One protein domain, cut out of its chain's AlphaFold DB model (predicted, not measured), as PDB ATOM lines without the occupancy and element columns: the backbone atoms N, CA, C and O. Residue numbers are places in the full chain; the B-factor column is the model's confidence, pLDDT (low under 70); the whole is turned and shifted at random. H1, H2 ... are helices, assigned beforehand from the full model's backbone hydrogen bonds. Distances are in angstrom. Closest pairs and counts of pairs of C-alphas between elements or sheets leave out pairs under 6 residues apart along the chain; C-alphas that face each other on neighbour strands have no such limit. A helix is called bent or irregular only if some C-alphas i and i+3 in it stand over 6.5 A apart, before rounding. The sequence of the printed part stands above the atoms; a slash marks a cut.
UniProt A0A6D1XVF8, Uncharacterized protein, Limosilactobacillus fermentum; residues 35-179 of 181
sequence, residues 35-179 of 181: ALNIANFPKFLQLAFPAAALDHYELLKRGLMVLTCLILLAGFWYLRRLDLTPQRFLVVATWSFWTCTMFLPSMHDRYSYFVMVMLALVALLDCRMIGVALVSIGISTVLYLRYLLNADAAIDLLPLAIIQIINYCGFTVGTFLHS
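This is residues 35 to 179 of the 181 residues of an uncharacterized protein of Limosilactobacillus fermentum (UniProt A0A6D1XVF8). The longest helix, H3, runs along the outside of an up-and-down bundle of four helices, H4, H5, H6 and H7, each running against the one before it, with H7 coming back to H4 to complete the ring. The short H1 packs at one end of the bundle, on residues 102 to 103 of H4 and 157 to 165 of H7, and H2 makes the corner between H1 and H3. The printed part has 145 residues with seven named helices, H1 to H7 in chain order, and no named strand; the class is all helix. It is compact, with a radius of gyration of the C-alphas of 15.6 A and spans of 45 by 33 by 20 A.

H3, residues 57 to 79, is 32.7 A long and begins with C-alpha 57 at (-25.451, -9.780, 35.045). Before it come H1, residues 41 to 48, and H2, residues 50 to 55. After it come H4, residues 86 to 103, 25.8 A; H5, residues 110 to 125, 24.4 A; H6, residues 127 to 148, 31.4 A; and H7, residues 157 to 177, 29.9 A, ending with C-alpha 177 at (-6.086, -34.188, 19.462). H6 is only just irregular: C-alphas 128 and 131 are 7.0 A apart.

H3 touches H4 with residues 64 to 72 alone, in a hairpin at a shallow tilt of 17 degrees; their closest C-alphas are those of Thr 68 and Phe 103, 5.7 A. H4 is the hub, touching four helices. H4 and H5 form a hairpin at 29 degrees, closest at C-alphas of Thr 94 and Met 118, 5.6 A. H5 and H6 form another at 24 degrees, closest at C-alphas of Ala 123 and Ile 130, 4.7 A. H6 touches H7 with residues 129 to 139 alone, also in a hairpin. H4 and H7 touch, opposite ways, at 32 degrees, only just short of steep; the closest C-alphas are those of Trp 95 and Thr 172, 7.0 A. H1 touches H7, closest at C-alphas of Phe 44 and Ala 161, 5.7 A. H1 and H2 only just touch, only at the corner, with 3 pairs of C-alphas within 8 A. H4 and H6 are apart. Every O i to N i+4 pair is within hydrogen-bond range in H1, H2, H3, H4 and H7; in H5 10 of 12 are, in H6 16 of 18.

The two C-alphas farthest apart, those of Asp 83 and Ala 153, are 48.0 A apart. The printed part has no cut, and no link is long. Residues 178 to 179 are under pLDDT 70.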
ATOM      1  N   ALA A  35     -18.875  -8.074  28.016       89.25
ATOM      2  CA  ALA A  35     -17.758  -7.902  27.093       89.25
ATOM      3  C   ALA A  35     -17.844  -6.582  26.303       89.25
ATOM      4  O   ALA A  35     -18.877  -6.244  25.717       89.25
ATOM      5  N   LEU A  36     -16.715  -5.879  26.210       89.00
ATOM      6  CA  LEU A  36     -16.590  -4.547  25.616       89.00
ATOM      7  C   LEU A  36     -15.773  -4.607  24.320       89.00
ATOM      8  O   LEU A  36     -14.573  -4.871  24.338       89.00
ATOM      9  N   ASN A  37     -16.453  -4.384  23.190       89.19
ATOM     10  CA  ASN A  37     -15.905  -4.411  21.823       89.19
ATOM     11  C   ASN A  37     -15.031  -5.642  21.471       89.19
ATOM     12  O   ASN A  37     -14.164  -5.577  20.608       89.19
ATOM     13  N   ILE A  38     -15.266  -6.784  22.116       91.81
ATOM     14  CA  ILE A  38     -14.540  -8.037  21.878       91.81
ATOM     15  C   ILE A  38     -15.493  -9.113  21.349       91.81
ATOM     16  O   ILE A  38     -16.624  -9.228  21.815       91.81
ATOM     17  N   ALA A  39     -15.036  -9.917  20.388       94.44
ATOM     18  CA  ALA A  39     -15.743 -11.107  19.922       94.44
ATOM     19  C   ALA A  39     -15.349 -12.310  20.792       94.44
ATOM     20  O   ALA A  39     -14.274 -12.879  20.619       94.44
ATOM     21  N   ASN A  40     -16.189 -12.677  21.757       95.94
ATOM     22  CA  ASN A  40     -15.955 -13.810  22.652       95.94
ATOM     23  C   ASN A  40     -17.278 -14.395  23.182       95.94
ATOM     24  O   ASN A  40     -18.364 -13.933  22.820       95.94
ATOM     25  N   PHE A  41     -17.202 -15.411  24.044       96.38
ATOM     26  CA  PHE A  41     -18.386 -16.087  24.574       96.38
ATOM     27  C   PHE A  41     -19.281 -15.186  25.454       96.38
ATOM     28  O   PHE A  41     -20.492 -15.162  25.220       96.38
ATOM     29  N   PRO A  42     -18.752 -14.374  26.393       95.19
ATOM     30  CA  PRO A  42     -19.561 -13.381  27.100       95.19
ATOM     31  C   PRO A  42     -20.272 -12.393  26.161       95.19
ATOM     32  O   PRO A  42     -21.438 -12.072  26.398       95.19
ATOM     33  N   LYS A  43     -19.622 -11.945  25.071       94.94
ATOM     34  CA  LYS A  43     -20.270 -11.061  24.087       94.94
ATOM     35  C   LYS A  43     -21.391 -11.764  23.339       94.94
ATOM     36  O   LYS A  43     -22.445 -11.168  23.135       94.94
ATOM     37  N   PHE A  44     -21.189 -13.026  22.970       96.25
ATOM     38  CA  PHE A  44     -22.243 -13.850  22.385       96.25
ATOM     39  C   PHE A  44     -23.466 -13.922  23.309       96.25
ATOM     40  O   PHE A  44     -24.569 -13.636  22.853       96.25
ATOM     41  N   LEU A  45     -23.286 -14.206  24.605       95.00
ATOM     42  CA  LEU A  45     -24.397 -14.230  25.565       95.00
ATOM     43  C   LEU A  45     -25.096 -12.869  25.680       95.00
ATOM     44  O   LEU A  45     -26.323 -12.816  25.670       95.00
ATOM     45  N   GLN A  46     -24.324 -11.779  25.738       94.12
ATOM     46  CA  GLN A  46     -24.852 -10.413  25.808       94.12
ATOM     47  C   GLN A  46     -25.718 -10.054  24.592       94.12
ATOM     48  O   GLN A  46     -26.709  -9.347  24.743       94.12
ATOM     49  N   LEU A  47     -25.354 -10.530  23.398       93.88
ATOM     50  CA  LEU A  47     -26.063 -10.221  22.152       93.88
ATOM     51  C   LEU A  47     -27.213 -11.192  21.857       93.88
ATOM     52  O   LEU A  47     -28.246 -10.768  21.352       93.88
ATOM     53  N   ALA A  48     -27.050 -12.480  22.165       94.75
ATOM     54  CA  ALA A  48     -28.068 -13.502  21.926       94.75
ATOM     55  C   ALA A  48     -29.194 -13.468  22.973       94.75
ATOM     56  O   ALA A  48     -30.340 -13.775  22.654       94.75
ATOM     57  N   PHE A  49     -28.879 -13.077  24.214       93.62
ATOM     58  CA  PHE A  49     -29.820 -13.053  25.338       93.62
ATOM     59  C   PHE A  49     -29.750 -11.717  26.104       93.62
ATOM     60  O   PHE A  49     -29.384 -11.699  27.283       93.62
ATOM     61  N   PRO A  50     -30.111 -10.582  25.474       91.69
ATOM     62  CA  PRO A  50     -29.885  -9.250  26.038       91.69
ATOM     63  C   PRO A  50     -30.631  -9.006  27.359       91.69
ATOM     64  O   PRO A  50     -30.051  -8.443  28.284       91.69
ATOM     65  N   ALA A  51     -31.877  -9.480  27.485       89.69
ATOM     66  CA  ALA A  51     -32.650  -9.356  28.726       89.69
ATOM     67  C   ALA A  51     -31.984 -10.115  29.886       89.69
ATOM     68  O   ALA A  51     -31.726  -9.546  30.941       89.69
ATOM     69  N   ALA A  52     -31.586 -11.373  29.659       88.12
ATOM     70  CA  ALA A  52     -30.904 -12.176  30.674       88.12
ATOM     71  C   ALA A  52     -29.526 -11.603  31.048       88.12
ATOM     72  O   ALA A  52     -29.136 -11.637  32.215       88.12
ATOM     73  N   ALA A  53     -28.787 -11.062  30.075       87.56
ATOM     74  CA  ALA A  53     -27.492 -10.435  30.314       87.56
ATOM     75  C   ALA A  53     -27.594  -9.183  31.200       87.56
ATOM     76  O   ALA A  53     -26.677  -8.927  31.982       87.56
ATOM     77  N   LEU A  54     -28.701  -8.439  31.098       86.94
ATOM     78  CA  LEU A  54     -28.969  -7.263  31.921       86.94
ATOM     79  C   LEU A  54     -29.510  -7.651  33.307       86.94
ATOM     80  O   LEU A  54     -28.935  -7.255  34.322       86.94
ATOM     81  N   ASP A  55     -30.561  -8.473  33.354       89.75
ATOM     82  CA  ASP A  55     -31.289  -8.811  34.586       89.75
ATOM     83  C   ASP A  55     -30.493  -9.742  35.514       89.75
ATOM     84  O   ASP A  55     -30.657  -9.731  36.737       89.75
ATOM     85  N   HIS A  56     -29.598 -10.554  34.945       91.31
ATOM     86  CA  HIS A  56     -28.816 -11.555  35.672       91.31
ATOM     87  C   HIS A  56     -27.305 -11.362  35.521       91.31
ATOM     88  O   HIS A  56     -26.539 -12.316  35.692       91.31
ATOM     89  N   TYR A  57     -26.859 -10.129  35.261       90.31
ATOM     90  CA  TYR A  57     -25.451  -9.780  35.045       90.31
ATOM     91  C   TYR A  57     -24.489 -10.414  36.068       90.31
ATOM     92  O   TYR A  57     -23.544 -11.102  35.687       90.31
ATOM     93  N   GLU A  58     -24.740 -10.236  37.371       90.88
ATOM     94  CA  GLU A  58     -23.859 -10.743  38.437       90.88
ATOM     95  C   GLU A  58     -23.795 -12.275  38.477       90.88
ATOM     96  O   GLU A  58     -22.734 -12.856  38.723       90.88
ATOM     97  N   LEU A  59     -24.922 -12.943  38.211       93.12
ATOM     98  CA  LEU A  59     -24.984 -14.400  38.161       93.12
ATOM     99  C   LEU A  59     -24.219 -14.927  36.944       93.12
ATOM    100  O   LEU A  59     -23.396 -15.829  37.099       93.12
ATOM    101  N   LEU A  60     -24.431 -14.337  35.761       93.25
ATOM    102  CA  LEU A  60     -23.700 -14.701  34.543       93.25
ATOM    103  C   LEU A  60     -22.200 -14.446  34.703       93.25
ATOM    104  O   LEU A  60     -21.401 -15.319  34.374       93.25
ATOM    105  N   LYS A  61     -21.805 -13.297  35.264       92.12
ATOM    106  CA  LYS A  61     -20.403 -12.960  35.548       92.12
ATOM    107  C   LYS A  61     -19.748 -14.036  36.416       92.12
ATOM    108  O   LYS A  61     -18.705 -14.577  36.051       92.12
ATOM    109  N   ARG A  62     -20.371 -14.400  37.541       93.25
ATOM    110  CA  ARG A  62     -19.859 -15.454  38.438       93.25
ATOM    111  C   ARG A  62     -19.837 -16.825  37.770       93.25
ATOM    112  O   ARG A  62     -18.836 -17.529  37.885       93.25
ATOM    113  N   GLY A  63     -20.890 -17.174  37.034       95.44
ATOM    114  CA  GLY A  63     -20.974 -18.426  36.282       95.44
ATOM    115  C   GLY A  63     -19.863 -18.561  35.241       95.44
ATOM    116  O   GLY A  63     -19.208 -19.598  35.178       95.44
ATOM    117  N   LEU A  64     -19.581 -17.494  34.490       95.69
ATOM    118  CA  LEU A  64     -18.503 -17.446  33.500       95.69
ATOM    119  C   LEU A  64     -17.111 -17.560  34.136       95.69
ATOM    120  O   LEU A  64     -16.252 -18.260  33.598       95.69
ATOM    121  N   MET A  65     -16.887 -16.941  35.300       95.50
ATOM    122  CA  MET A  65     -15.635 -17.119  36.050       95.50
ATOM    123  C   MET A  65     -15.434 -18.582  36.463       95.50
ATOM    124  O   MET A  65     -14.369 -19.148  36.215       95.50
ATOM    125  N   VAL A  66     -16.464 -19.216  37.034       97.00
ATOM    126  CA  VAL A  66     -16.409 -20.634  37.425       97.00
ATOM    127  C   VAL A  66     -16.192 -21.528  36.203       97.00
ATOM    128  O   VAL A  66     -15.316 -22.390  36.234       97.00
ATOM    129  N   LEU A  67     -16.922 -21.291  35.110       96.75
ATOM    130  CA  LEU A  67     -16.765 -22.027  33.855       96.75
ATOM    131  C   LEU A  67     -15.330 -21.936  33.324       96.75
ATOM    132  O   LEU A  67     -14.737 -22.959  32.989       96.75
ATOM    133  N   THR A  68     -14.752 -20.734  33.300       96.88
ATOM    134  CA  THR A  68     -13.370 -20.512  32.848       96.88
ATOM    135  C   THR A  68     -12.384 -21.316  33.697       96.88
ATOM    136  O   THR A  68     -11.534 -22.023  33.154       96.88
ATOM    137  N   CYS A  69     -12.531 -21.276  35.027       96.94
ATOM    138  CA  CYS A  69     -11.708 -22.070  35.938       96.94
ATOM    139  C   CYS A  69     -11.844 -23.574  35.674       96.94
ATOM    140  O   CYS A  69     -10.834 -24.273  35.637       96.94
ATOM    141  N   LEU A  70     -13.062 -24.078  35.459       97.44
ATOM    142  CA  LEU A  70     -13.299 -25.496  35.174       97.44
ATOM    143  C   LEU A  70     -12.667 -25.938  33.849       97.44
ATOM    144  O   LEU A  70     -12.048 -27.001  33.809       97.44
ATOM    145  N   ILE A  71     -12.770 -25.126  32.791       95.88
ATOM    146  CA  ILE A  71     -12.142 -25.415  31.490       95.88
ATOM    147  C   ILE A  71     -10.620 -25.485  31.643       95.88
ATOM    148  O   ILE A  71     -10.005 -26.458  31.202       95.88
ATOM    149  N   LEU A  72     -10.010 -24.497  32.306       95.94
ATOM    150  CA  LEU A  72      -8.565 -24.479  32.550       95.94
ATOM    151  C   LEU A  72      -8.118 -25.672  33.401       95.94
ATOM    152  O   LEU A  72      -7.146 -26.338  33.052       95.94
ATOM    153  N   LEU A  73      -8.840 -25.982  34.483       95.69
ATOM    154  CA  LEU A  73      -8.554 -27.137  35.339       95.69
ATOM    155  C   LEU A  73      -8.615 -28.448  34.551       95.69
ATOM    156  O   LEU A  73      -7.702 -29.264  34.665       95.69
ATOM    157  N   ALA A  74      -9.650 -28.640  33.730       93.25
ATOM    158  CA  ALA A  74      -9.785 -29.821  32.884       93.25
ATOM    159  C   ALA A  74      -8.645 -29.919  31.856       93.25
ATOM    160  O   ALA A  74      -8.035 -30.982  31.709       93.25
ATOM    161  N   GLY A  75      -8.305 -28.804  31.200       91.38
ATOM    162  CA  GLY A  75      -7.199 -28.734  30.248       91.38
ATOM    163  C   GLY A  75      -5.857 -29.076  30.890       91.38
ATOM    164  O   GLY A  75      -5.163 -29.979  30.425       91.38
ATOM    165  N   PHE A  76      -5.507 -28.440  32.009       92.06
ATOM    166  CA  PHE A  76      -4.258 -28.735  32.720       92.06
ATOM    167  C   PHE A  76      -4.224 -30.153  33.295       92.06
ATOM    168  O   PHE A  76      -3.177 -30.802  33.269       92.06
ATOM    169  N   TRP A  77      -5.357 -30.679  33.766       91.38
ATOM    170  CA  TRP A  77      -5.439 -32.058  34.243       91.38
ATOM    171  C   TRP A  77      -5.174 -33.083  33.135       91.38
ATOM    172  O   TRP A  77      -4.595 -34.137  33.412       91.38
ATOM    173  N   TYR A  78      -5.560 -32.782  31.894       86.88
ATOM    174  CA  TYR A  78      -5.212 -33.594  30.729       86.88
ATOM    175  C   TYR A  78      -3.728 -33.438  30.359       86.88
ATOM    176  O   TYR A  78      -3.015 -34.430  30.195       86.88
ATOM    177  N   LEU A  79      -3.240 -32.195  30.297       85.19
ATOM    178  CA  LEU A  79      -1.874 -31.869  29.876       85.19
ATOM    179  C   LEU A  79      -0.796 -32.333  30.866       85.19
ATOM    180  O   LEU A  79       0.342 -32.530  30.453       85.19
ATOM    181  N   ARG A  80      -1.135 -32.584  32.140       83.75
ATOM    182  CA  ARG A  80      -0.181 -33.070  33.163       83.75
ATOM    183  C   ARG A  80       0.519 -34.385  32.804       83.75
ATOM    184  O   ARG A  80       1.475 -34.760  33.471       83.75
ATOM    185  N   ARG A  81      -0.015 -35.131  31.832       78.81
ATOM    186  CA  ARG A  81       0.528 -36.415  31.367       78.81
ATOM    187  C   ARG A  81       1.500 -36.270  30.192       78.81
ATOM    188  O   ARG A  81       2.021 -37.279  29.734       78.81
ATOM    189  N   LEU A  82       1.687 -35.058  29.672       79.00
ATOM    190  CA  LEU A  82       2.495 -34.789  28.487       79.00
ATOM    191  C   LEU A  82       3.810 -34.113  28.865       79.00
ATOM    192  O   LEU A  82       3.837 -33.213  29.702       79.00
ATOM    193  N   ASP A  83       4.879 -34.477  28.159       83.25
ATOM    194  CA  ASP A  83       6.140 -33.748  28.238       83.25
ATOM    195  C   ASP A  83       5.999 -32.367  27.584       83.25
ATOM    196  O   ASP A  83       5.611 -32.234  26.411       83.25
ATOM    197  N   LEU A  84       6.321 -31.332  28.363       83.94
ATOM    198  CA  LEU A  84       6.287 -29.928  27.958       83.94
ATOM    199  C   LEU A  84       7.576 -29.556  27.219       83.94
ATOM    200  O   LEU A  84       8.506 -28.992  27.789       83.94
ATOM    201  N   THR A  85       7.621 -29.850  25.920       88.25
ATOM    202  CA  THR A  85       8.638 -29.270  25.031       88.25
ATOM    203  C   THR A  85       8.409 -27.756  24.879       88.25
ATOM    204  O   THR A  85       7.277 -27.298  25.052       88.25
ATOM    205  N   PRO A  86       9.424 -26.951  24.508       87.25
ATOM    206  CA  PRO A  86       9.255 -25.501  24.338       87.25
ATOM    207  C   PRO A  86       8.128 -25.111  23.366       87.25
ATOM    208  O   PRO A  86       7.381 -24.168  23.616       87.25
ATOM    209  N   GLN A  87       7.959 -25.875  22.283       87.69
ATOM    210  CA  GLN A  87       6.885 -25.673  21.304       87.69
ATOM    211  C   GLN A  87       5.508 -25.953  21.919       87.69
ATOM    212  O   GLN A  87       4.602 -25.129  21.820       87.69
ATOM    213  N   ARG A  88       5.356 -27.087  22.617       87.38
ATOM    214  CA  ARG A  88       4.102 -27.442  23.298       87.38
ATOM    215  C   ARG A  88       3.774 -26.462  24.416       87.38
ATOM    216  O   ARG A  88       2.613 -26.105  24.579       87.38
ATOM    217  N   PHE A  89       4.783 -25.988  25.142       90.38
ATOM    218  CA  PHE A  89       4.613 -24.953  26.154       90.38
ATOM    219  C   PHE A  89       4.010 -23.681  25.550       90.38
ATOM    220  O   PHE A  89       3.035 -23.168  26.091       90.38
ATOM    221  N   LEU A  90       4.519 -23.213  24.403       92.69
ATOM    222  CA  LEU A  90       3.956 -22.044  23.723       92.69
ATOM    223  C   LEU A  90       2.492 -22.265  23.311       92.69
ATOM    224  O   LEU A  90       1.664 -21.375  23.506       92.69
ATOM    225  N   VAL A  91       2.153 -23.443  22.782       92.31
ATOM    226  CA  VAL A  91       0.771 -23.761  22.383       92.31
ATOM    227  C   VAL A  91      -0.156 -23.804  23.599       92.31
ATOM    228  O   VAL A  91      -1.217 -23.185  23.581       92.31
ATOM    229  N   VAL A  92       0.256 -24.464  24.684       92.56
ATOM    230  CA  VAL A  92      -0.516 -24.537  25.936       92.56
ATOM    231  C   VAL A  92      -0.664 -23.160  26.581       92.56
ATOM    232  O   VAL A  92      -1.748 -22.824  27.065       92.56
ATOM    233  N   ALA A  93       0.385 -22.335  26.562       93.94
ATOM    234  CA  ALA A  93       0.319 -20.957  27.031       93.94
ATOM    235  C   ALA A  93      -0.691 -20.158  26.196       93.94
ATOM    236  O   ALA A  93      -1.618 -19.578  26.758       93.94
ATOM    237  N   THR A  94      -0.583 -20.215  24.864       95.38
ATOM    238  CA  THR A  94      -1.537 -19.587  23.933       95.38
ATOM    239  C   THR A  94      -2.970 -20.027  24.228       95.38
ATOM    240  O   THR A  94      -3.849 -19.182  24.380       95.38
ATOM    241  N   TRP A  95      -3.198 -21.334  24.388       95.81
ATOM    242  CA  TRP A  95      -4.505 -21.895  24.728       95.81
ATOM    243  C   TRP A  95      -5.038 -21.365  26.061       95.81
ATOM    244  O   TRP A  95      -6.206 -20.991  26.154       95.81
ATOM    245  N   SER A  96      -4.186 -21.279  27.083       95.44
ATOM    246  CA  SER A  96      -4.572 -20.818  28.421       95.44
ATOM    247  C   SER A  96      -4.988 -19.347  28.398       95.44
ATOM    248  O   SER A  96      -6.063 -18.993  28.881       95.44
ATOM    249  N   PHE A  97      -4.173 -18.488  27.777       96.00
ATOM    250  CA  PHE A  97      -4.494 -17.069  27.629       96.00
ATOM    251  C   PHE A  97      -5.740 -16.852  26.774       96.00
ATOM    252  O   PHE A  97      -6.578 -16.022  27.122       96.00
ATOM    253  N   TRP A  98      -5.898 -17.622  25.696       96.62
ATOM    254  CA  TRP A  98      -7.084 -17.526  24.855       96.62
ATOM    255  C   TRP A  98      -8.341 -18.014  25.581       96.62
ATOM    256  O   TRP A  98      -9.376 -17.367  25.499       96.62
ATOM    257  N   THR A  99      -8.264 -19.086  26.369       96.69
ATOM    258  CA  THR A  99      -9.382 -19.537  27.217       96.69
ATOM    259  C   THR A  99      -9.839 -18.422  28.156       96.69
ATOM    260  O   THR A  99     -11.034 -18.142  28.254       96.69
ATOM    261  N   CYS A 100      -8.892 -17.730  28.798       95.94
ATOM    262  CA  CYS A 100      -9.206 -16.587  29.648       95.94
ATOM    263  C   CYS A 100      -9.923 -15.476  28.869       95.94
ATOM    264  O   CYS A 100     -10.985 -15.032  29.295       95.94
ATOM    265  N   THR A 101      -9.399 -15.035  27.724       95.00
ATOM    266  CA  THR A 101     -10.042 -13.956  26.948       95.00
ATOM    267  C   THR A 101     -11.363 -14.380  26.300       95.00
ATOM    268  O   THR A 101     -12.232 -13.538  26.061       95.00
ATOM    269  N   MET A 102     -11.536 -15.679  26.042       96.81
ATOM    270  CA  MET A 102     -12.726 -16.245  25.414       96.81
ATOM    271  C   MET A 102     -13.908 -16.357  26.379       96.81
ATOM    272  O   MET A 102     -15.034 -16.102  25.960       96.81
ATOM    273  N   PHE A 103     -13.673 -16.730  27.642       96.69
ATOM    274  CA  PHE A 103     -14.748 -17.056  28.590       96.69
ATOM    275  C   PHE A 103     -14.862 -16.115  29.788       96.69
ATOM    276  O   PHE A 103     -15.957 -15.992  30.340       96.69
ATOM    277  N   LEU A 104     -13.784 -15.444  30.201       93.94
ATOM    278  CA  LEU A 104     -13.831 -14.592  31.386       93.94
ATOM    279  C   LEU A 104     -14.672 -13.329  31.095       93.94
ATOM    280  O   LEU A 104     -14.556 -12.750  30.011       93.94
ATOM    281  N   PRO A 105     -15.531 -12.889  32.031       92.06
ATOM    282  CA  PRO A 105     -16.371 -11.710  31.834       92.06
ATOM    283  C   PRO A 105     -15.573 -10.405  31.943       92.06
ATOM    284  O   PRO A 105     -14.431 -10.385  32.403       92.06
ATOM    285  N   SER A 106     -16.212  -9.297  31.564       88.31
ATOM    286  CA  SER A 106     -15.659  -7.935  31.609       88.31
ATOM    287  C   SER A 106     -14.364  -7.784  30.796       88.31
ATOM    288  O   SER A 106     -13.481  -6.990  31.121       88.31
ATOM    289  N   MET A 107     -14.252  -8.563  29.718       90.88
ATOM    290  CA  MET A 107     -13.134  -8.495  28.783       90.88
ATOM    291  C   MET A 107     -13.307  -7.338  27.798       90.88
ATOM    292  O   MET A 107     -14.407  -7.064  27.326       90.88
ATOM    293  N   HIS A 108     -12.191  -6.698  27.467       89.50
ATOM    294  CA  HIS A 108     -12.045  -5.697  26.416       89.50
ATOM    295  C   HIS A 108     -11.225  -6.242  25.242       89.50
ATOM    296  O   HIS A 108     -10.379  -7.122  25.421       89.50
ATOM    297  N   ASP A 109     -11.412  -5.649  24.068       86.88
ATOM    298  CA  ASP A 109     -10.670  -5.925  22.831       86.88
ATOM    299  C   ASP A 109      -9.141  -5.957  23.012       86.88
ATOM    300  O   ASP A 109      -8.475  -6.851  22.485       86.88
ATOM    301  N   ARG A 110      -8.586  -5.061  23.839       88.94
ATOM    302  CA  ARG A 110      -7.141  -4.992  24.130       88.94
ATOM    303  C   ARG A 110      -6.533  -6.280  24.685       88.94
ATOM    304  O   ARG A 110      -5.341  -6.521  24.500       88.94
ATOM    305  N   TYR A 111      -7.319  -7.121  25.359       90.38
ATOM    306  CA  TYR A 111      -6.806  -8.390  25.882       90.38
ATOM    307  C   TYR A 111      -6.552  -9.411  24.766       90.38
ATOM    308  O   TYR A 111      -5.706 -10.293  24.919       90.38
ATOM    309  N   SER A 112      -7.214  -9.265  23.614       90.88
ATOM    310  CA  SER A 112      -7.000 -10.131  22.454       90.88
ATOM    311  C   SER A 112      -5.646  -9.896  21.783       90.88
ATOM    312  O   SER A 112      -5.136 -10.811  21.141       90.88
ATOM    313  N   TYR A 113      -5.022  -8.717  21.930       92.44
ATOM    314  CA  TYR A 113      -3.735  -8.399  21.282       92.44
ATOM    315  C   TYR A 113      -2.622  -9.353  21.701       92.44
ATOM    316  O   TYR A 113      -1.859  -9.830  20.861       92.44
ATOM    317  N   PHE A 114      -2.567  -9.700  22.986       93.75
ATOM    318  CA  PHE A 114      -1.589 -10.665  23.468       93.75
ATOM    319  C   PHE A 114      -1.819 -12.057  22.861       93.75
ATOM    320  O   PHE A 114      -0.878 -12.706  22.407       93.75
ATOM    321  N   VAL A 115      -3.083 -12.482  22.774       94.75
ATOM    322  CA  VAL A 115      -3.463 -13.753  22.144       94.75
ATOM    323  C   VAL A 115      -3.100 -13.767  20.658       94.75
ATOM    324  O   VAL A 115      -2.622 -14.785  20.169       94.75
ATOM    325  N   MET A 116      -3.245 -12.651  19.941       93.69
ATOM    326  CA  MET A 116      -2.835 -12.548  18.535       93.69
ATOM    327  C   MET A 116      -1.331 -12.718  18.344       93.69
ATOM    328  O   MET A 116      -0.920 -13.459  17.456       93.69
ATOM    329  N   VAL A 117      -0.513 -12.074  19.181       95.12
ATOM    330  CA  VAL A 117       0.947 -12.240  19.129       95.12
ATOM    331  C   VAL A 117       1.321 -13.699  19.391       95.12
ATOM    332  O   VAL A 117       2.106 -14.280  18.647       95.12
ATOM    333  N   MET A 118       0.712 -14.318  20.403       94.94
ATOM    334  CA  MET A 118       0.928 -15.731  20.721       94.94
ATOM    335  C   MET A 118       0.494 -16.654  19.568       94.94
ATOM    336  O   MET A 118       1.251 -17.541  19.179       94.94
ATOM    337  N   LEU A 119      -0.668 -16.409  18.954       94.56
ATOM    338  CA  LEU A 119      -1.155 -17.165  17.795       94.56
ATOM    339  C   LEU A 119      -0.267 -16.999  16.563       94.56
ATOM    340  O   LEU A 119      -0.043 -17.976  15.857       94.56
ATOM    341  N   ALA A 120       0.255 -15.799  16.315       94.44
ATOM    342  CA  ALA A 120       1.206 -15.566  15.236       94.44
ATOM    343  C   ALA A 120       2.482 -16.391  15.450       94.44
ATOM    344  O   ALA A 120       2.940 -17.059  14.528       94.44
ATOM    345  N   LEU A 121       3.011 -16.426  16.679       94.56
ATOM    346  CA  LEU A 121       4.170 -17.257  17.012       94.56
ATOM    347  C   LEU A 121       3.873 -18.756  16.853       94.56
ATOM    348  O   LEU A 121       4.695 -19.478  16.295       94.56
ATOM    349  N   VAL A 122       2.697 -19.226  17.281       93.00
ATOM    350  CA  VAL A 122       2.273 -20.622  17.066       93.00
ATOM    351  C   VAL A 122       2.147 -20.940  15.574       93.00
ATOM    352  O   VAL A 122       2.613 -21.989  15.142       93.00
ATOM    353  N   ALA A 123       1.582 -20.037  14.773       92.38
ATOM    354  CA  ALA A 123       1.421 -20.217  13.331       92.38
ATOM    355  C   ALA A 123       2.758 -20.268  12.568       92.38
ATOM    356  O   ALA A 123       2.845 -20.935  11.540       92.38
ATOM    357  N   LEU A 124       3.802 -19.600  13.073       91.50
ATOM    358  CA  LEU A 124       5.162 -19.706  12.529       91.50
ATOM    359  C   LEU A 124       5.811 -21.067  12.821       91.50
ATOM    360  O   LEU A 124       6.670 -21.505  12.060       91.50
ATOM    361  N   LEU A 125       5.424 -21.724  13.918       89.25
ATOM    362  CA  LEU A 125       5.917 -23.057  14.281       89.25
ATOM    363  C   LEU A 125       5.104 -24.178  13.626       89.25
ATOM    364  O   LEU A 125       5.660 -25.233  13.326       89.25
ATOM    365  N   ASP A 126       3.806 -23.957  13.410       86.25
ATOM    366  CA  ASP A 126       2.904 -24.908  12.769       86.25
ATOM    367  C   ASP A 126       2.017 -24.232  11.722       86.25
ATOM    368  O   ASP A 126       1.025 -23.562  12.031       86.25
ATOM    369  N   CYS A 127       2.330 -24.499  10.452       84.94
ATOM    370  CA  CYS A 127       1.589 -23.977   9.311       84.94
ATOM    371  C   CYS A 127       0.105 -24.381   9.307       84.94
ATOM    372  O   CYS A 127      -0.716 -23.683   8.708       84.94
ATOM    373  N   ARG A 128      -0.275 -25.475   9.984       85.88
ATOM    374  CA  ARG A 128      -1.683 -25.902  10.102       85.88
ATOM    375  C   ARG A 128      -2.517 -24.898  10.895       85.88
ATOM    376  O   ARG A 128      -3.723 -24.791  10.678       85.88
ATOM    377  N   MET A 129      -1.872 -24.129  11.773       87.19
ATOM    378  CA  MET A 129      -2.511 -23.158  12.662       87.19
ATOM    379  C   MET A 129      -2.586 -21.749  12.053       87.19
ATOM    380  O   MET A 129      -3.205 -20.863  12.645       87.19
ATOM    381  N   ILE A 130      -2.027 -21.535  10.852       91.19
ATOM    382  CA  ILE A 130      -2.073 -20.242  10.146       91.19
ATOM    383  C   ILE A 130      -3.516 -19.791   9.919       91.19
ATOM    384  O   ILE A 130      -3.837 -18.636  10.188       91.19
ATOM    385  N   GLY A 131      -4.402 -20.691   9.478       92.31
ATOM    386  CA  GLY A 131      -5.811 -20.349   9.251       92.31
ATOM    387  C   GLY A 131      -6.486 -19.812  10.517       92.31
ATOM    388  O   GLY A 131      -7.146 -18.776  10.481       92.31
ATOM    389  N   VAL A 132      -6.236 -20.464  11.655       93.44
ATOM    390  CA  VAL A 132      -6.774 -20.057  12.960       93.44
ATOM    391  C   VAL A 132      -6.251 -18.680  13.377       93.44
ATOM    392  O   VAL A 132      -7.023 -17.828  13.831       93.44
ATOM    393  N   ALA A 133      -4.947 -18.449  13.205       94.12
ATOM    394  CA  ALA A 133      -4.319 -17.171  13.520       94.12
ATOM    395  C   ALA A 133      -4.867 -16.038  12.639       94.12
ATOM    396  O   ALA A 133      -5.259 -14.997  13.166       94.12
ATOM    397  N   LEU A 134      -4.968 -16.253  11.322       95.56
ATOM    398  CA  LEU A 134      -5.474 -15.257  10.373       95.56
ATOM    399  C   LEU A 134      -6.921 -14.858  10.666       95.56
ATOM    400  O   LEU A 134      -7.226 -13.667  10.655       95.56
ATOM    401  N   VAL A 135      -7.797 -15.817  10.980       95.81
ATOM    402  CA  VAL A 135      -9.191 -15.523  11.354       95.81
ATOM    403  C   VAL A 135      -9.246 -14.661  12.617       95.81
ATOM    404  O   VAL A 135      -9.930 -13.640  12.636       95.81
ATOM    405  N   SER A 136      -8.483 -15.025  13.653       94.88
ATOM    406  CA  SER A 136      -8.475 -14.303  14.935       94.88
ATOM    407  C   SER A 136      -7.922 -12.875  14.801       94.88
ATOM    408  O   SER A 136      -8.498 -11.917  15.330       94.88
ATOM    409  N   ILE A 137      -6.831 -12.713  14.042       95.12
ATOM    410  CA  ILE A 137      -6.221 -11.411  13.739       95.12
ATOM    411  C   ILE A 137      -7.160 -10.564  12.873       95.12
ATOM    412  O   ILE A 137      -7.355  -9.379  13.152       95.12
ATOM    413  N   GLY A 138      -7.784 -11.163  11.858       95.38
ATOM    414  CA  GLY A 138      -8.745 -10.495  10.983       95.38
ATOM    415  C   GLY A 138      -9.953  -9.960  11.749       95.38
ATOM    416  O   GLY A 138     -10.249  -8.770  11.656       95.38
ATOM    417  N   ILE A 139     -10.596 -10.794  12.576       94.56
ATOM    418  CA  ILE A 139     -11.727 -10.375  13.422       94.56
ATOM    419  C   ILE A 139     -11.319  -9.210  14.316       94.56
ATOM    420  O   ILE A 139     -12.018  -8.205  14.388       94.56
ATOM    421  N   SER A 140     -10.165  -9.304  14.962       92.81
ATOM    422  CA  SER A 140      -9.729  -8.259  15.882       92.81
ATOM    423  C   SER A 140      -9.364  -6.951  15.180       92.81
ATOM    424  O   SER A 140      -9.603  -5.875  15.723       92.81
ATOM    425  N   THR A 141      -8.854  -7.033  13.950       92.94
ATOM    426  CA  THR A 141      -8.619  -5.866  13.092       92.94
ATOM    427  C   THR A 141      -9.944  -5.200  12.723       92.94
ATOM    428  O   THR A 141     -10.073  -3.984  12.840       92.94
ATOM    429  N   VAL A 142     -10.961  -5.988  12.355       93.19
ATOM    430  CA  VAL A 142     -12.319  -5.489  12.078       93.19
ATOM    431  C   VAL A 142     -12.933  -4.821  13.311       93.19
ATOM    432  O   VAL A 142     -13.488  -3.732  13.190       93.19
ATOM    433  N   LEU A 143     -12.798  -5.413  14.503       92.25
ATOM    434  CA  LEU A 143     -13.298  -4.834  15.760       92.25
ATOM    435  C   LEU A 143     -12.605  -3.519  16.126       92.25
ATOM    436  O   LEU A 143     -13.255  -2.586  16.602       92.25
ATOM    437  N   TYR A 144     -11.298  -3.432  15.885       90.94
ATOM    438  CA  TYR A 144     -10.545  -2.205  16.111       90.94
ATOM    439  C   TYR A 144     -10.967  -1.101  15.134       90.94
ATOM    440  O   TYR A 144     -11.228   0.024  15.552       90.94
ATOM    441  N   LEU A 145     -11.112  -1.427  13.844       91.12
ATOM    442  CA  LEU A 145     -11.599  -0.482  12.833       91.12
ATOM    443  C   LEU A 145     -13.036  -0.029  13.113       91.12
ATOM    444  O   LEU A 145     -13.332   1.155  12.974       91.12
ATOM    445  N   ARG A 146     -13.909  -0.943  13.553       90.50
ATOM    446  CA  ARG A 146     -15.286  -0.642  13.975       90.50
ATOM    447  C   ARG A 146     -15.310   0.446  15.047       90.50
ATOM    448  O   ARG A 146     -16.059   1.408  14.906       90.50
ATOM    449  N   TYR A 147     -14.461   0.311  16.065       88.88
ATOM    450  CA  TYR A 147     -14.328   1.297  17.137       88.88
ATOM    451  C   TYR A 147     -13.707   2.610  16.648       88.88
ATOM    452  O   TYR A 147     -14.253   3.679  16.895       88.88
ATOM    453  N   LEU A 148     -12.602   2.541  15.899       90.62
ATOM    454  CA  LEU A 148     -11.883   3.723  15.418       90.62
ATOM    455  C   LEU A 148     -12.731   4.596  14.478       90.62
ATOM    456  O   LEU A 148     -12.645   5.820  14.523       90.62
ATOM    457  N   LEU A 149     -13.541   3.967  13.625       92.38
ATOM    458  CA  LEU A 149     -14.393   4.646  12.646       92.38
ATOM    459  C   LEU A 149     -15.796   4.966  13.185       92.38
ATOM    460  O   LEU A 149     -16.615   5.486  12.431       92.38
ATOM    461  N   ASN A 150     -16.092   4.649  14.454       87.31
ATOM    462  CA  ASN A 150     -17.440   4.723  15.037       87.31
ATOM    463  C   ASN A 150     -18.508   4.030  14.162       87.31
ATOM    464  O   ASN A 150     -19.646   4.482  14.043       87.31
ATOM    465  N   ALA A 151     -18.138   2.917  13.526       86.50
ATOM    466  CA  ALA A 151     -18.975   2.178  12.585       86.50
ATOM    467  C   ALA A 151     -19.837   1.111  13.289       86.50
ATOM    468  O   ALA A 151     -20.108   0.047  12.728       86.50
ATOM    469  N   ASP A 152     -20.264   1.376  14.527       80.88
ATOM    470  CA  ASP A 152     -20.961   0.407  15.379       80.88
ATOM    471  C   ASP A 152     -22.258  -0.126  14.759       80.88
ATOM    472  O   ASP A 152     -22.592  -1.289  14.981       80.88
ATOM    473  N   ALA A 153     -22.948   0.708  13.973       77.50
ATOM    474  CA  ALA A 153     -24.189   0.372  13.272       77.50
ATOM    475  C   ALA A 153     -23.974  -0.396  11.956       77.50
ATOM    476  O   ALA A 153     -24.923  -0.957  11.419       77.50
ATOM    477  N   ALA A 154     -22.753  -0.401  11.411       81.38
ATOM    478  CA  ALA A 154     -22.451  -1.038  10.130       81.38
ATOM    479  C   ALA A 154     -21.941  -2.479  10.284       81.38
ATOM    480  O   ALA A 154     -21.991  -3.252   9.329       81.38
ATOM    481  N   ILE A 155     -21.410  -2.834  11.460       84.38
ATOM    482  CA  ILE A 155     -20.764  -4.127  11.703       84.38
ATOM    483  C   ILE A 155     -21.395  -4.802  12.919       84.38
ATOM    484  O   ILE A 155     -21.141  -4.417  14.066       84.38
ATOM    485  N   ASP A 156     -22.152  -5.865  12.652       88.38
ATOM    486  CA  ASP A 156     -22.746  -6.713  13.678       88.38
ATOM    487  C   ASP A 156     -21.695  -7.593  14.363       88.38
ATOM    488  O   ASP A 156     -20.932  -8.329  13.734       88.38
ATOM    489  N   LEU A 157     -21.686  -7.557  15.695       91.06
ATOM    490  CA  LEU A 157     -20.740  -8.313  16.518       91.06
ATOM    491  C   LEU A 157     -21.130  -9.785  16.704       91.06
ATOM    492  O   LEU A 157     -20.267 -10.608  17.004       91.06
ATOM    493  N   LEU A 158     -22.414 -10.129  16.556       93.56
ATOM    494  CA  LEU A 158     -22.907 -11.479  16.834       93.56
ATOM    495  C   LEU A 158     -22.287 -12.534  15.896       93.56
ATOM    496  O   LEU A 158     -21.760 -13.523  16.413       93.56
ATOM    497  N   PRO A 159     -22.244 -12.338  14.560       94.75
ATOM    498  CA  PRO A 159     -21.574 -13.279  13.664       94.75
ATOM    499  C   PRO A 159     -20.081 -13.413  13.976       94.75
ATOM    500  O   PRO A 159     -19.555 -14.524  14.006       94.75
ATOM    501  N   LEU A 160     -19.403 -12.299  14.277       94.81
ATOM    502  CA  LEU A 160     -17.979 -12.300  14.624       94.81
ATOM    503  C   LEU A 160     -17.706 -13.081  15.914       94.81
ATOM    504  O   LEU A 160     -16.744 -13.845  15.972       94.81
ATOM    505  N   ALA A 161     -18.567 -12.947  16.929       95.50
ATOM    506  CA  ALA A 161     -18.474 -13.721  18.164       95.50
ATOM    507  C   ALA A 161     -18.642 -15.227  17.905       95.50
ATOM    508  O   ALA A 161     -17.845 -16.019  18.404       95.50
ATOM    509  N   ILE A 162     -19.616 -15.622  17.079       96.50
ATOM    510  CA  ILE A 162     -19.838 -17.029  16.707       96.50
ATOM    511  C   ILE A 162     -18.622 -17.593  15.963       96.50
ATOM    512  O   ILE A 162     -18.119 -18.656  16.333       96.50
ATOM    513  N   ILE A 163     -18.109 -16.875  14.958       96.62
ATOM    514  CA  ILE A 163     -16.920 -17.296  14.200       96.62
ATOM    515  C   ILE A 163     -15.719 -17.441  15.139       96.62
ATOM    516  O   ILE A 163     -14.998 -18.434  15.058       96.62
ATOM    517  N   GLN A 164     -15.519 -16.497  16.061       96.06
ATOM    518  CA  GLN A 164     -14.392 -16.543  16.990       96.06
ATOM    519  C   GLN A 164     -14.495 -17.717  17.977       96.06
ATOM    520  O   GLN A 164     -13.479 -18.353  18.267       96.06
ATOM    521  N   ILE A 165     -15.700 -18.060  18.444       97.19
ATOM    522  CA  ILE A 165     -15.942 -19.252  19.274       97.19
ATOM    523  C   ILE A 165     -15.614 -20.528  18.488       97.19
ATOM    524  O   ILE A 165     -14.894 -21.389  18.994       97.19
ATOM    525  N   ILE A 166     -16.082 -20.639  17.238       96.94
ATOM    526  CA  ILE A 166     -15.771 -21.781  16.362       96.94
ATOM    527  C   ILE A 166     -14.258 -21.893  16.150       96.94
ATOM    528  O   ILE A 166     -13.693 -22.983  16.268       96.94
ATOM    529  N   ASN A 167     -13.590 -20.768  15.899       96.44
ATOM    530  CA  ASN A 167     -12.148 -20.709  15.692       96.44
ATOM    531  C   ASN A 167     -11.368 -21.179  16.935       96.44
ATOM    532  O   ASN A 167     -10.439 -21.981  16.829       96.44
ATOM    533  N   TYR A 168     -11.792 -20.756  18.129       96.69
ATOM    534  CA  TYR A 168     -11.227 -21.224  19.397       96.69
ATOM    535  C   TYR A 168     -11.455 -22.725  19.633       96.69
ATOM    536  O   TYR A 168     -10.548 -23.428  20.089       96.69
ATOM    537  N   CYS A 169     -12.640 -23.245  19.303       94.94
ATOM    538  CA  CYS A 169     -12.910 -24.680  19.371       94.94
ATOM    539  C   CYS A 169     -11.977 -25.454  18.430       94.94
ATOM    540  O   CYS A 169     -11.384 -26.445  18.853       94.94
ATOM    541  N   GLY A 170     -11.773 -24.967  17.201       92.94
ATOM    542  CA  GLY A 170     -10.809 -25.535  16.253       92.94
ATOM    543  C   GLY A 170      -9.377 -25.539  16.796       92.94
ATOM    544  O   GLY A 170      -8.705 -26.570  16.749       92.94
ATOM    545  N   PHE A 171      -8.937 -24.429  17.397       93.50
ATOM    546  CA  PHE A 171      -7.627 -24.331  18.049       93.50
ATOM    547  C   PHE A 171      -7.463 -25.331  19.197       93.50
ATOM    548  O   PHE A 171      -6.439 -26.009  19.308       93.50
ATOM    549  N   THR A 172      -8.483 -25.436  20.049       93.00
ATOM    550  CA  THR A 172      -8.504 -26.351  21.194       93.00
ATOM    551  C   THR A 172      -8.434 -27.797  20.709       93.00
ATOM    552  O   THR A 172      -7.568 -28.556  21.133       93.00
ATOM    553  N   VAL A 173      -9.269 -28.175  19.744       89.56
ATOM    554  CA  VAL A 173      -9.250 -29.519  19.154       89.56
ATOM    555  C   VAL A 173      -7.884 -29.838  18.539       89.56
ATOM    556  O   VAL A 173      -7.337 -30.903  18.816       89.56
ATOM    557  N   GLY A 174      -7.288 -28.908  17.785       85.38
ATOM    558  CA  GLY A 174      -5.936 -29.070  17.240       85.38
ATOM    559  C   GLY A 174      -4.879 -29.282  18.327       85.38
ATOM    560  O   GLY A 174      -4.064 -30.193  18.224       85.38
ATOM    561  N   THR A 175      -4.953 -28.512  19.413       84.81
ATOM    562  CA  THR A 175      -4.013 -28.592  20.543       84.81
ATOM    563  C   THR A 175      -4.081 -29.937  21.277       84.81
ATOM    564  O   THR A 175      -3.044 -30.503  21.628       84.81
ATOM    565  N   PHE A 176      -5.288 -30.455  21.519       83.38
ATOM    566  CA  PHE A 176      -5.496 -31.650  22.345       83.38
ATOM    567  C   PHE A 176      -5.538 -32.965  21.544       83.38
ATOM    568  O   PHE A 176      -5.095 -33.987  22.064       83.38
ATOM    569  N   LEU A 177      -6.026 -32.972  20.295       73.88
ATOM    570  CA  LEU A 177      -6.086 -34.188  19.462       73.88
ATOM    571  C   LEU A 177      -4.818 -34.411  18.636       73.88
ATOM    572  O   LEU A 177      -4.344 -35.541  18.535       73.88
ATOM    573  N   HIS A 178      -4.244 -33.353  18.065       63.69
ATOM    574  CA  HIS A 178      -2.998 -33.432  17.305       63.69
ATOM    575  C   HIS A 178      -1.814 -33.070  18.192       63.69
ATOM    576  O   HIS A 178      -0.999 -32.229  17.824       63.69
ATOM    577  N   SER A 179      -1.725 -33.709  19.365       52.97
ATOM    578  CA  SER A 179      -0.578 -33.568  20.262       52.97
ATOM    579  C   SER A 179       0.693 -33.782  19.442       52.97
ATOM    580  O   SER A 179       0.941 -34.899  18.986       52.97
TER     581      SER A 179